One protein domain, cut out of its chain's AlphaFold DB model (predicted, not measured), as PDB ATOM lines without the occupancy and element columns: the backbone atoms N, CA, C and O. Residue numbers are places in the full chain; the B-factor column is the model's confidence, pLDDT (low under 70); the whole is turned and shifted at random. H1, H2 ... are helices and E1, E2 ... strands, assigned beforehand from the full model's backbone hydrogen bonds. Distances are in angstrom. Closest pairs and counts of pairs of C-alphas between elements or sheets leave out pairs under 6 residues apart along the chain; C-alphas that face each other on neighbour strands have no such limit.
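Overview. This is residues 8 to 96 of the 167 residues of the protein "SET domain-containing protein" of Blastocystis hominis (UniProt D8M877). Three helices cross steeply in one body, and the two-strand hairpin E1-E2 reaches out from it, residues 29 to 34 standing free. The printed part has 89 residues, ordered H1, E1, E2, H2, H3; the sheet is antiparallel and the class mostly helix. It is only just compact, close to loose, with radius of gyration of the C-alphas 14.3 A and spans 46 by 34 by 24 A.

Arrangement. H1, residues 8 to 22, touches H3, residues 83 to 96, at a steep tilt of 57 degrees; the closest C-alphas, Ile 13 and Cys 89, are 6.3 A apart. H2, residues 53 to 70, touches H3 with residues 59 to 67 alone; the closest C-alphas, Ala 63 and Thr 87, are 5.2 A apart. E1, residues 27 to 30, and E2, residues 33 to 36, form a hairpin, with N 28 and O 35 within hydrogen-bond range at 2.9 A. In H1, H2 and H3 every O i to N i+4 pair is within range.

Along the chain. H1 begins at C-alpha 8 (184.258, 166.365, 162.508); H2 spans 25.3 A; H3 ends at C-alpha 96 (176.535, 155.674, 169.622).

Size, cuts and confidence. The printed part has no cut. Links E2 to H2 and H2 to H3 are long. Residues 8, 32 to 35 and 38 have pLDDT under 70.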
ATOM      1  N   ASN A   8     183.736 167.163 161.400       69.88
ATOM      2  CA  ASN A   8     184.258 166.365 162.508       69.88
ATOM      3  C   ASN A   8     183.876 164.870 162.445       69.88
ATOM      4  O   ASN A   8     184.617 164.042 162.974       69.88
ATOM      5  N   SER A   9     182.759 164.503 161.805       83.25
ATOM      6  CA  SER A   9     182.253 163.115 161.774       83.25
ATOM      7  C   SER A   9     183.193 162.189 161.003       83.25
ATOM      8  O   SER A   9     183.521 161.105 161.473       83.25
ATOM      9  N   TYR A  10     183.714 162.649 159.863       90.31
ATOM     10  CA  TYR A  10     184.645 161.873 159.039       90.31
ATOM     11  C   TYR A  10     185.988 161.652 159.735       90.31
ATOM     12  O   TYR A  10     186.548 160.563 159.659       90.31
ATOM     13  N   ILE A  11     186.476 162.655 160.473       92.12
ATOM     14  CA  ILE A  11     187.708 162.538 161.261       92.12
ATOM     15  C   ILE A  11     187.547 161.467 162.343       92.12
ATOM     16  O   ILE A  11     188.460 160.671 162.552       92.12
ATOM     17  N   LEU A  12     186.393 161.419 163.021       93.69
ATOM     18  CA  LEU A  12     186.122 160.352 163.983       93.69
ATOM     19  C   LEU A  12     186.062 158.981 163.313       93.69
ATOM     20  O   LEU A  12     186.637 158.050 163.858       93.69
ATOM     21  N   ILE A  13     185.451 158.857 162.132       95.88
ATOM     22  CA  ILE A  13     185.429 157.576 161.411       95.88
ATOM     23  C   ILE A  13     186.853 157.132 161.058       95.88
ATOM     24  O   ILE A  13     187.199 155.984 161.303       95.88
ATOM     25  N   VAL A  14     187.721 158.025 160.571       96.12
ATOM     26  CA  VAL A  14     189.133 157.680 160.303       96.12
ATOM     27  C   VAL A  14     189.852 157.236 161.580       96.12
ATOM     28  O   VAL A  14     190.594 156.259 161.547       96.12
ATOM     29  N   LYS A  15     189.590 157.886 162.723       94.69
ATOM     30  CA  LYS A  15     190.119 157.442 164.024       94.69
ATOM     31  C   LYS A  15     189.590 156.067 164.433       94.69
ATOM     32  O   LYS A  15     190.356 155.280 164.969       94.69
ATOM     33  N   MET A  16     188.322 155.758 164.152       95.69
ATOM     34  CA  MET A  16     187.760 154.423 164.381       95.69
ATOM     35  C   MET A  16     188.460 153.364 163.520       95.69
ATOM     36  O   MET A  16     188.814 152.311 164.031       95.69
ATOM     37  N   ILE A  17     188.703 153.651 162.235       96.88
ATOM     38  CA  ILE A  17     189.435 152.750 161.324       96.88
ATOM     39  C   ILE A  17     190.868 152.531 161.826       96.88
ATOM     40  O   ILE A  17     191.341 151.395 161.859       96.88
ATOM     41  N   TYR A  18     191.548 153.609 162.226       96.00
ATOM     42  CA  TYR A  18     192.893 153.552 162.796       96.00
ATOM     43  C   TYR A  18     192.934 152.648 164.030       96.00
ATOM     44  O   TYR A  18     193.767 151.744 164.091       96.00
ATOM     45  N   GLU A  19     192.015 152.850 164.975       93.56
ATOM     46  CA  GLU A  19     191.919 152.039 166.189       93.56
ATOM     47  C   GLU A  19     191.708 150.557 165.847       93.56
ATOM     48  O   GLU A  19     192.465 149.720 166.315       93.56
ATOM     49  N   ILE A  20     190.778 150.229 164.939       93.81
ATOM     50  CA  ILE A  20     190.532 148.840 164.502       93.81
ATOM     51  C   ILE A  20     191.786 148.201 163.880       93.81
ATOM     52  O   ILE A  20     192.038 147.011 164.063       93.81
ATOM     53  N   CYS A  21     192.573 148.962 163.116       95.38
ATOM     54  CA  CYS A  21     193.749 148.421 162.430       95.38
ATOM     55  C   CYS A  21     194.983 148.295 163.337       95.38
ATOM     56  O   CYS A  21     195.885 147.515 163.024       95.38
ATOM     57  N   THR A  22     195.056 149.067 164.425       92.69
ATOM     58  CA  THR A  22     196.282 149.221 165.229       92.69
ATOM     59  C   THR A  22     196.142 148.775 166.682       92.69
ATOM     60  O   THR A  22     197.132 148.339 167.273       92.69
ATOM     61  N   HIS A  23     194.937 148.826 167.248       86.50
ATOM     62  CA  HIS A  23     194.638 148.393 168.605       86.50
ATOM     63  C   HIS A  23     194.140 146.943 168.583       86.50
ATOM     64  O   HIS A  23     193.302 146.557 167.772       86.50
ATOM     65  N   LYS A  24     194.649 146.117 169.500       76.81
ATOM     66  CA  LYS A  24     194.053 144.817 169.831       76.81
ATOM     67  C   LYS A  24     193.361 144.911 171.181       76.81
ATOM     68  O   LYS A  24     194.059 144.900 172.189       76.81
ATOM     69  N   ALA A  25     192.037 145.049 171.193       74.06
ATOM     70  CA  ALA A  25     191.303 145.104 172.450       74.06
ATOM     71  C   ALA A  25     191.541 143.816 173.251       74.06
ATOM     72  O   ALA A  25     191.384 142.704 172.731       74.06
ATOM     73  N   GLU A  26     191.923 143.954 174.517       77.19
ATOM     74  CA  GLU A  26     192.181 142.814 175.393       77.19
ATOM     75  C   GLU A  26     190.978 142.590 176.301       77.19
ATOM     76  O   GLU A  26     190.738 143.339 177.242       77.19
ATOM     77  N   LYS A  27     190.219 141.523 176.039       71.31
ATOM     78  CA  LYS A  27     189.093 141.116 176.885       71.31
ATOM     79  C   LYS A  27     189.477 139.881 177.676       71.31
ATOM     80  O   LYS A  27     189.785 138.840 177.099       71.31
ATOM     81  N   SER A  28     189.422 139.971 178.998       72.44
ATOM     82  CA  SER A  28     189.633 138.829 179.886       72.44
ATOM     83  C   SER A  28     188.508 138.724 180.912       72.44
ATOM     84  O   SER A  28     187.858 139.707 181.252       72.44
ATOM     85  N   MET A  29     188.243 137.503 181.367       70.56
ATOM     86  CA  MET A  29     187.297 137.206 182.441       70.56
ATOM     87  C   MET A  29     188.063 136.463 183.527       70.56
ATOM     88  O   MET A  29     188.535 135.352 183.292       70.56
ATOM     89  N   VAL A  30     188.188 137.074 184.701       75.25
ATOM     90  CA  VAL A  30     188.862 136.491 185.865       75.25
ATOM     91  C   VAL A  30     187.858 136.461 187.010       75.25
ATOM     92  O   VAL A  30     187.320 137.496 187.390       75.25
ATOM     93  N   ASP A  31     187.542 135.268 187.515       79.69
ATOM     94  CA  ASP A  31     186.591 135.058 188.621       79.69
ATOM     95  C   ASP A  31     185.199 135.695 188.408       79.69
ATOM     96  O   ASP A  31     184.550 136.167 189.340       79.69
ATOM     97  N   GLY A  32     184.722 135.714 187.156       69.06
ATOM     98  CA  GLY A  32     183.439 136.328 186.786       69.06
ATOM     99  C   GLY A  32     183.470 137.858 186.694       69.06
ATOM    100  O   GLY A  32     182.420 138.479 186.533       69.06
ATOM    101  N   VAL A  33     184.657 138.464 186.777       65.12
ATOM    102  CA  VAL A  33     184.900 139.893 186.575       65.12
ATOM    103  C   VAL A  33     185.552 140.092 185.209       65.12
ATOM    104  O   VAL A  33     186.574 139.476 184.907       65.12
ATOM    105  N   VAL A  34     184.969 140.962 184.381       67.31
ATOM    106  CA  VAL A  34     185.604 141.399 183.130       67.31
ATOM    107  C   VAL A  34     186.799 142.282 183.483       67.31
ATOM    108  O   VAL A  34     186.649 143.268 184.202       67.31
ATOM    109  N   THR A  35     187.976 141.937 182.975       66.00
ATOM    110  CA  THR A  35     189.213 142.715 183.098       66.00
ATOM    111  C   THR A  35     189.768 143.044 181.709       66.00
ATOM    112  O   THR A  35     189.643 142.245 180.779       66.00
ATOM    113  N   GLY A  36     190.384 144.219 181.561       72.88
ATOM    114  CA  GLY A  36     190.797 144.762 180.259       72.88
ATOM    115  C   GLY A  36     189.732 145.680 179.652       72.88
ATOM    116  O   GLY A  36     189.059 146.412 180.385       72.88
ATOM    117  N   ASP A  37     189.577 145.647 178.331       72.75
ATOM    118  CA  ASP A  37     188.617 146.473 177.604       72.75
ATOM    119  C   ASP A  37     187.199 145.915 177.747       72.75
ATOM    120  O   ASP A  37     186.875 144.816 177.300       72.75
ATOM    121  N   TYR A  38     186.309 146.685 178.368       66.69
ATOM    122  CA  TYR A  38     184.910 146.281 178.547       66.69
ATOM    123  C   TYR A  38     184.121 146.266 177.227       66.69
ATOM    124  O   TYR A  38     183.102 145.587 177.122       66.69
ATOM    125  N   THR A  39     184.572 147.030 176.232       73.69
ATOM    126  CA  THR A  39     183.976 147.148 174.897       73.69
ATOM    127  C   THR A  39     184.980 147.799 173.952       73.69
ATOM    128  O   THR A  39     185.750 148.667 174.358       73.69
ATOM    129  N   ASP A  40     184.949 147.364 172.699       84.38
ATOM    130  CA  ASP A  40     185.711 147.892 171.575       84.38
ATOM    131  C   ASP A  40     184.754 148.556 170.564       84.38
ATOM    132  O   ASP A  40     183.542 148.316 170.567       84.38
ATOM    133  N   ILE A  41     185.292 149.377 169.666       88.62
ATOM    134  CA  ILE A  41     184.573 150.028 168.569       88.62
ATOM    135  C   ILE A  41     183.779 149.010 167.750       88.62
ATOM    136  O   ILE A  41     182.653 149.298 167.344       88.62
ATOM    137  N   ILE A  42     184.336 147.818 167.523       89.75
ATOM    138  CA  ILE A  42     183.677 146.781 166.725       89.75
ATOM    139  C   ILE A  42     182.411 146.223 167.393       89.75
ATOM    140  O   ILE A  42     181.495 145.806 166.683       89.75
ATOM    141  N   ASP A  43     182.311 146.288 168.724       90.19
ATOM    142  CA  ASP A  43     181.147 145.793 169.470       90.19
ATOM    143  C   ASP A  43     179.965 146.769 169.457       90.19
ATOM    144  O   ASP A  43     178.852 146.399 169.831       90.19
ATOM    145  N   LEU A  44     180.192 148.027 169.065       93.12
ATOM    146  CA  LEU A  44     179.143 149.038 169.039       93.12
ATOM    147  C   LEU A  44     178.030 148.650 168.058       93.12
ATOM    148  O   LEU A  44     178.285 148.167 166.951       93.12
ATOM    149  N   CYS A  45     176.780 148.916 168.433       93.94
ATOM    150  CA  CYS A  45     175.641 148.660 167.556       93.94
ATOM    151  C   CYS A  45     175.696 149.589 166.331       93.94
ATOM    152  O   CYS A  45     175.861 150.797 166.494       93.94
ATOM    153  N   ASP A  46     175.573 149.054 165.113       94.69
ATOM    154  CA  ASP A  46     175.567 149.861 163.883       94.69
ATOM    155  C   ASP A  46     174.165 150.146 163.327       94.69
ATOM    156  O   ASP A  46     174.015 151.102 162.566       94.69
ATOM    157  N   ASN A  47     173.158 149.360 163.730       94.56
ATOM    158  CA  ASN A  47     171.769 149.418 163.261       94.56
ATOM    159  C   ASN A  47     171.619 149.382 161.726       94.56
ATOM    160  O   ASN A  47     170.606 149.837 161.192       94.56
ATOM    161  N   ILE A  48     172.614 148.876 160.989       92.56
ATOM    162  CA  ILE A  48     172.617 148.935 159.517       92.56
ATOM    163  C   ILE A  48     171.484 148.105 158.900       92.56
ATOM    164  O   ILE A  48     170.987 148.424 157.822       92.56
ATOM    165  N   ASP A  49     171.048 147.062 159.592       93.12
ATOM    166  CA  ASP A  49     169.958 146.182 159.186       93.12
ATOM    167  C   ASP A  49     168.572 146.844 159.263       93.12
ATOM    168  O   ASP A  49     167.647 146.401 158.582       93.12
ATOM    169  N   ILE A  50     168.427 147.924 160.040       93.06
ATOM    170  CA  ILE A  50     167.141 148.605 160.267       93.06
ATOM    171  C   ILE A  50     167.067 150.030 159.695       93.06
ATOM    172  O   ILE A  50     166.006 150.659 159.763       93.06
ATOM    173  N   ILE A  51     168.152 150.566 159.121       91.19
ATOM    174  CA  ILE A  51     168.126 151.884 158.467       91.19
ATOM    175  C   ILE A  51     167.464 151.838 157.084       91.19
ATOM    176  O   ILE A  51     167.381 150.811 156.413       91.19
ATOM    177  N   GLN A  52     167.007 153.002 156.621       92.88
ATOM    178  CA  GLN A  52     166.432 153.146 155.284       92.88
ATOM    179  C   GLN A  52     167.476 152.848 154.188       92.88
ATOM    180  O   GLN A  52     168.604 153.341 154.288       92.88
ATOM    181  N   PRO A  53     167.113 152.158 153.086       94.44
ATOM    182  CA  PRO A  53     168.061 151.807 152.021       94.44
ATOM    183  C   PRO A  53     168.802 153.002 151.404       94.44
ATOM    184  O   PRO A  53     169.974 152.905 151.048       94.44
ATOM    185  N   SER A  54     168.147 154.162 151.302       92.62
ATOM    186  CA  SER A  54     168.773 155.395 150.804       92.62
ATOM    187  C   SER A  54     169.858 155.932 151.745       92.62
ATOM    188  O   SER A  54     170.860 156.492 151.291       92.62
ATOM    189  N   MET A  55     169.677 155.746 153.053       91.62
ATOM    190  CA  MET A  55     170.670 156.102 154.060       91.62
ATOM    191  C   MET A  55     171.850 155.132 154.019       91.62
ATOM    192  O   MET A  55     172.989 155.590 153.998       91.62
ATOM    193  N   LEU A  56     171.590 153.825 153.896       94.12
ATOM    194  CA  LEU A  56     172.641 152.821 153.715       94.12
ATOM    195  C   LEU A  56     173.494 153.115 152.474       94.12
ATOM    196  O   LEU A  56     174.714 153.182 152.575       94.12
ATOM    197  N   SER A  57     172.866 153.417 151.335       95.31
ATOM    198  CA  SER A  57     173.601 153.802 150.122       95.31
ATOM    199  C   SER A  57     174.470 155.051 150.333       95.31
ATOM    200  O   SER A  57     175.561 155.161 149.775       95.31
ATOM    201  N   SER A  58     174.024 155.989 151.175       94.62
ATOM    202  CA  SER A  58     174.830 157.159 151.540       94.62
ATOM    203  C   SER A  58     176.039 156.768 152.399       94.62
ATOM    204  O   SER A  58     177.128 157.308 152.202       94.62
ATOM    205  N   TYR A  59     175.878 155.814 153.322       95.94
ATOM    206  CA  TYR A  59     176.985 155.287 154.126       95.94
ATOM    207  C   TYR A  59     178.008 154.563 153.249       95.94
ATOM    208  O   TYR A  59     179.197 154.814 153.392       95.94
ATOM    209  N   GLU A  60     177.571 153.746 152.293       96.88
ATOM    210  CA  GLU A  60     178.459 153.046 151.352       96.88
ATOM    211  C   GLU A  60     179.274 154.019 150.484       96.88
ATOM    212  O   GLU A  60     180.468 153.805 150.252       96.88
ATOM    213  N   GLN A  61     178.665 155.126 150.042       96.50
ATOM    214  CA  GLN A  61     179.363 156.174 149.289       96.50
ATOM    215  C   GLN A  61     180.452 156.852 150.131       96.50
ATOM    216  O   GLN A  61     181.581 157.020 149.669       96.50
ATOM    217  N   ILE A  62     180.132 157.206 151.379       95.62
ATOM    218  CA  ILE A  62     181.102 157.789 152.316       95.62
ATOM    219  C   ILE A  62     182.208 156.777 152.635       95.62
ATOM    220  O   ILE A  62     183.384 157.134 152.617       95.62
ATOM    221  N   ALA A  63     181.856 155.515 152.881       97.56
ATOM    222  CA  ALA A  63     182.812 154.455 153.170       97.56
ATOM    223  C   ALA A  63     183.784 154.247 152.007       97.56
ATOM    224  O   ALA A  63     184.981 154.133 152.235       97.56
ATOM    225  N   THR A  64     183.293 154.291 150.765       98.12
ATOM    226  CA  THR A  64     184.131 154.188 149.559       98.12
ATOM    227  C   THR A  64     185.130 155.343 149.476       98.12
ATOM    228  O   THR A  64     186.309 155.128 149.193       98.12
ATOM    229  N   LEU A  65     184.687 156.569 149.776       96.56
ATOM    230  CA  LEU A  65     185.576 157.729 149.817       96.56
ATOM    231  C   LEU A  65     186.646 157.575 150.905       96.56
ATOM    232  O   LEU A  65     187.826 157.785 150.633       96.56
ATOM    233  N   LEU A  66     186.260 157.183 152.121       96.75
ATOM    234  CA  LEU A  66     187.195 157.007 153.233       96.75
ATOM    235  C   LEU A  66     188.183 155.867 152.975       96.75
ATOM    236  O   LEU A  66     189.377 156.055 153.192       96.75
ATOM    237  N   HIS A  67     187.713 154.734 152.449       97.94
ATOM    238  CA  HIS A  67     188.547 153.607 152.023       97.94
ATOM    239  C   HIS A  67     189.609 154.057 151.021       97.94
ATOM    240  O   HIS A  67     190.787 153.756 151.200       97.94
ATOM    241  N   SER A  68     189.226 154.892 150.046       96.88
ATOM    242  CA  SER A  68     190.166 155.410 149.048       96.88
ATOM    243  C   SER A  68     191.293 156.272 149.630       96.88
ATOM    244  O   SER A  68     192.366 156.339 149.029       96.88
ATOM    245  N   ILE A  69     191.052 156.899 150.788       95.12
ATOM    246  CA  ILE A  69     192.015 157.731 151.518       95.12
ATOM    247  C   ILE A  69     192.915 156.858 152.398       95.12
ATOM    248  O   ILE A  69     194.128 157.024 152.386       95.12
ATOM    249  N   VAL A  70     192.337 155.929 153.166       97.31
ATOM    250  CA  VAL A  70     193.099 155.140 154.152       97.31
ATOM    251  C   VAL A  70     193.882 153.990 153.526       97.31
ATOM    252  O   VAL A  70     194.878 153.569 154.096       97.31
ATOM    253  N   GLN A  71     193.503 153.498 152.342       96.44
ATOM    254  CA  GLN A  71     194.191 152.373 151.690       96.44
ATOM    255  C   GLN A  71     195.675 152.638 151.382       96.44
ATOM    256  O   GLN A  71     196.448 151.692 151.245       96.44
ATOM    257  N   SER A  72     196.080 153.906 151.240       94.56
ATOM    258  CA  SER A  72     197.481 154.288 151.018       94.56
ATOM    259  C   SER A  72     198.281 154.430 152.311       94.56
ATOM    260  O   SER A  72     199.492 154.641 152.260       94.56
ATOM    261  N   GLU A  73     197.620 154.357 153.463       97.56
ATOM    262  CA  GLU A  73     198.246 154.583 154.753       97.56
ATOM    263  C   GLU A  73     198.956 153.321 155.265       97.56
ATOM    264  O   GLU A  73     198.402 152.224 155.205       97.56
ATOM    265  N   PRO A  74     200.164 153.446 155.846       97.56
ATOM    266  CA  PRO A  74     200.962 152.291 156.267       97.56
ATOM    267  C   PRO A  74     200.362 151.523 157.452       97.56
ATOM    268  O   PRO A  74     200.737 150.381 157.699       97.56
ATOM    269  N   TRP A  75     199.470 152.158 158.214       96.81
ATOM    270  CA  TRP A  75     198.797 151.565 159.369       96.81
ATOM    271  C   TRP A  75     197.493 150.849 158.997       96.81
ATOM    272  O   TRP A  75     196.927 150.156 159.841       96.81
ATOM    273  N   TYR A  76     196.992 151.017 157.772       98.00
ATOM    274  CA  TYR A  76     195.727 150.430 157.349       98.00
ATOM    275  C   TYR A  76     195.888 148.950 156.979       98.00
ATOM    276  O   TYR A  76     196.860 148.545 156.341       98.00
ATOM    277  N   SER A  77     194.900 148.137 157.353       96.94
ATOM    278  CA  SER A  77     194.835 146.719 157.005       96.94
ATOM    279  C   SER A  77     193.442 146.363 156.504       96.94
ATOM    280  O   SER A  77     192.499 146.254 157.286       96.94
ATOM    281  N   ASP A  78     193.327 146.107 155.200       96.88
ATOM    282  CA  ASP A  78     192.059 145.706 154.572       96.88
ATOM    283  C   ASP A  78     191.515 144.386 155.140       96.88
ATOM    284  O   ASP A  78     190.310 144.174 155.211       96.88
ATOM    285  N   SER A  79     192.408 143.521 155.632       96.00
ATOM    286  CA  SER A  79     192.025 142.276 156.307       96.00
ATOM    287  C   SER A  79     191.341 142.496 157.662       96.00
ATOM    288  O   SER A  79     190.534 141.664 158.066       96.00
ATOM    289  N   LEU A  80     191.655 143.596 158.359       94.50
ATOM    290  CA  LEU A  80     191.084 143.934 159.669       94.50
ATOM    291  C   LEU A  80     189.893 144.890 159.548       94.50
ATOM    292  O   LEU A  80     188.934 144.769 160.302       94.50
ATOM    293  N   CYS A  81     189.945 145.833 158.606       97.00
ATOM    294  CA  CYS A  81     188.914 146.850 158.421       97.00
ATOM    295  C   CYS A  81     188.491 146.962 156.945       97.00
ATOM    296  O   CYS A  81     188.708 148.005 156.330       97.00
ATOM    297  N   PRO A  82     187.885 145.912 156.352       97.50
ATOM    298  CA  PRO A  82     187.416 145.959 154.967       97.50
ATOM    299  C   PRO A  82     186.325 147.024 154.780       97.50
ATOM    300  O   PRO A  82     185.710 147.480 155.746       97.50
ATOM    301  N   LEU A  83     186.003 147.365 153.528       98.00
ATOM    302  CA  LEU A  83     185.000 148.390 153.190       98.00
ATOM    303  C   LEU A  83     183.663 148.229 153.945       98.00
ATOM    304  O   LEU A  83     183.096 149.217 154.402       98.00
ATOM    305  N   SER A  84     183.180 146.998 154.141       97.12
ATOM    306  CA  SER A  84     181.962 146.723 154.921       97.12
ATOM    307  C   SER A  84     182.083 147.127 156.396       97.12
ATOM    308  O   SER A  84     181.121 147.622 156.982       97.12
ATOM    309  N   THR A  85     183.268 146.970 156.988       97.56
ATOM    310  CA  THR A  85     183.560 147.414 158.357       97.56
ATOM    311  C   THR A  85     183.617 148.933 158.424       97.56
ATOM    312  O   THR A  85     183.082 149.514 159.361       97.56
ATOM    313  N   ILE A  86     184.161 149.597 157.400       97.88
ATOM    314  CA  ILE A  86     184.120 151.063 157.298       97.88
ATOM    315  C   ILE A  86     182.668 151.558 157.220       97.88
ATOM    316  O   ILE A  86     182.306 152.494 157.933       97.88
ATOM    317  N   THR A  87     181.809 150.909 156.426       97.44
ATOM    318  CA  THR A  87     180.367 151.210 156.398       97.44
ATOM    319  C   THR A  87     179.735 151.013 157.782       97.44
ATOM    320  O   THR A  87     179.014 151.894 158.254       97.44
ATOM    321  N   SER A  88     180.066 149.918 158.480       97.00
ATOM    322  CA  SER A  88     179.630 149.666 159.865       97.00
ATOM    323  C   SER A  88     180.100 150.748 160.842       97.00
ATOM    324  O   SER A  88     179.308 151.194 161.672       97.00
ATOM    325  N   CYS A  89     181.326 151.266 160.714       97.12
ATOM    326  CA  CYS A  89     181.824 152.376 161.536       97.12
ATOM    327  C   CYS A  89     180.957 153.635 161.414       97.12
ATOM    328  O   CYS A  89     180.764 154.343 162.401       97.12
ATOM    329  N   ILE A  90     180.392 153.906 160.235       95.75
ATOM    330  CA  ILE A  90     179.473 155.034 160.049       95.75
ATOM    331  C   ILE A  90     178.197 154.796 160.868       95.75
ATOM    332  O   ILE A  90     177.825 155.649 161.675       95.75
ATOM    333  N   GLY A  91     177.576 153.619 160.742       95.19
ATOM    334  CA  GLY A  91     176.400 153.245 161.539       95.19
ATOM    335  C   GLY A  91     176.666 153.281 163.048       95.19
ATOM    336  O   GLY A  91     175.879 153.848 163.810       95.19
ATOM    337  N   LYS A  92     177.831 152.781 163.478       95.75
ATOM    338  CA  LYS A  92     178.307 152.834 164.869       95.75
ATOM    339  C   LYS A  92     178.436 154.266 165.362       95.75
ATOM    340  O   LYS A  92     177.920 154.583 166.432       95.75
ATOM    341  N   LEU A  93     179.067 155.154 164.594       94.69
ATOM    342  CA  LEU A  93     179.163 156.561 164.969       94.69
ATOM    343  C   LEU A  93     177.764 157.169 165.131       94.69
ATOM    344  O   LEU A  93     177.486 157.814 166.140       94.69
ATOM    345  N   TYR A  94     176.863 156.956 164.170       91.88
ATOM    346  CA  TYR A  94     175.546 157.587 164.224       91.88
ATOM    347  C   TYR A  94     174.640 157.027 165.326       91.88
ATOM    348  O   TYR A  94     173.855 157.792 165.883       91.88
ATOM    349  N   SER A  95     174.814 155.759 165.694       92.00
ATOM    350  CA  SER A  95     174.039 155.096 166.747       92.00
ATOM    351  C   SER A  95     174.578 155.336 168.162       92.00
ATOM    352  O   SER A  95     173.821 155.211 169.118       92.00
ATOM    353  N   ASN A  96     175.863 155.685 168.314       93.94
ATOM    354  CA  ASN A  96     176.535 155.674 169.622       93.94
ATOM    355  C   ASN A  96     177.253 156.984 169.987       93.94
ATOM    356  O   ASN A  96     177.778 157.091 171.098       93.94
TER     357      ASN A  96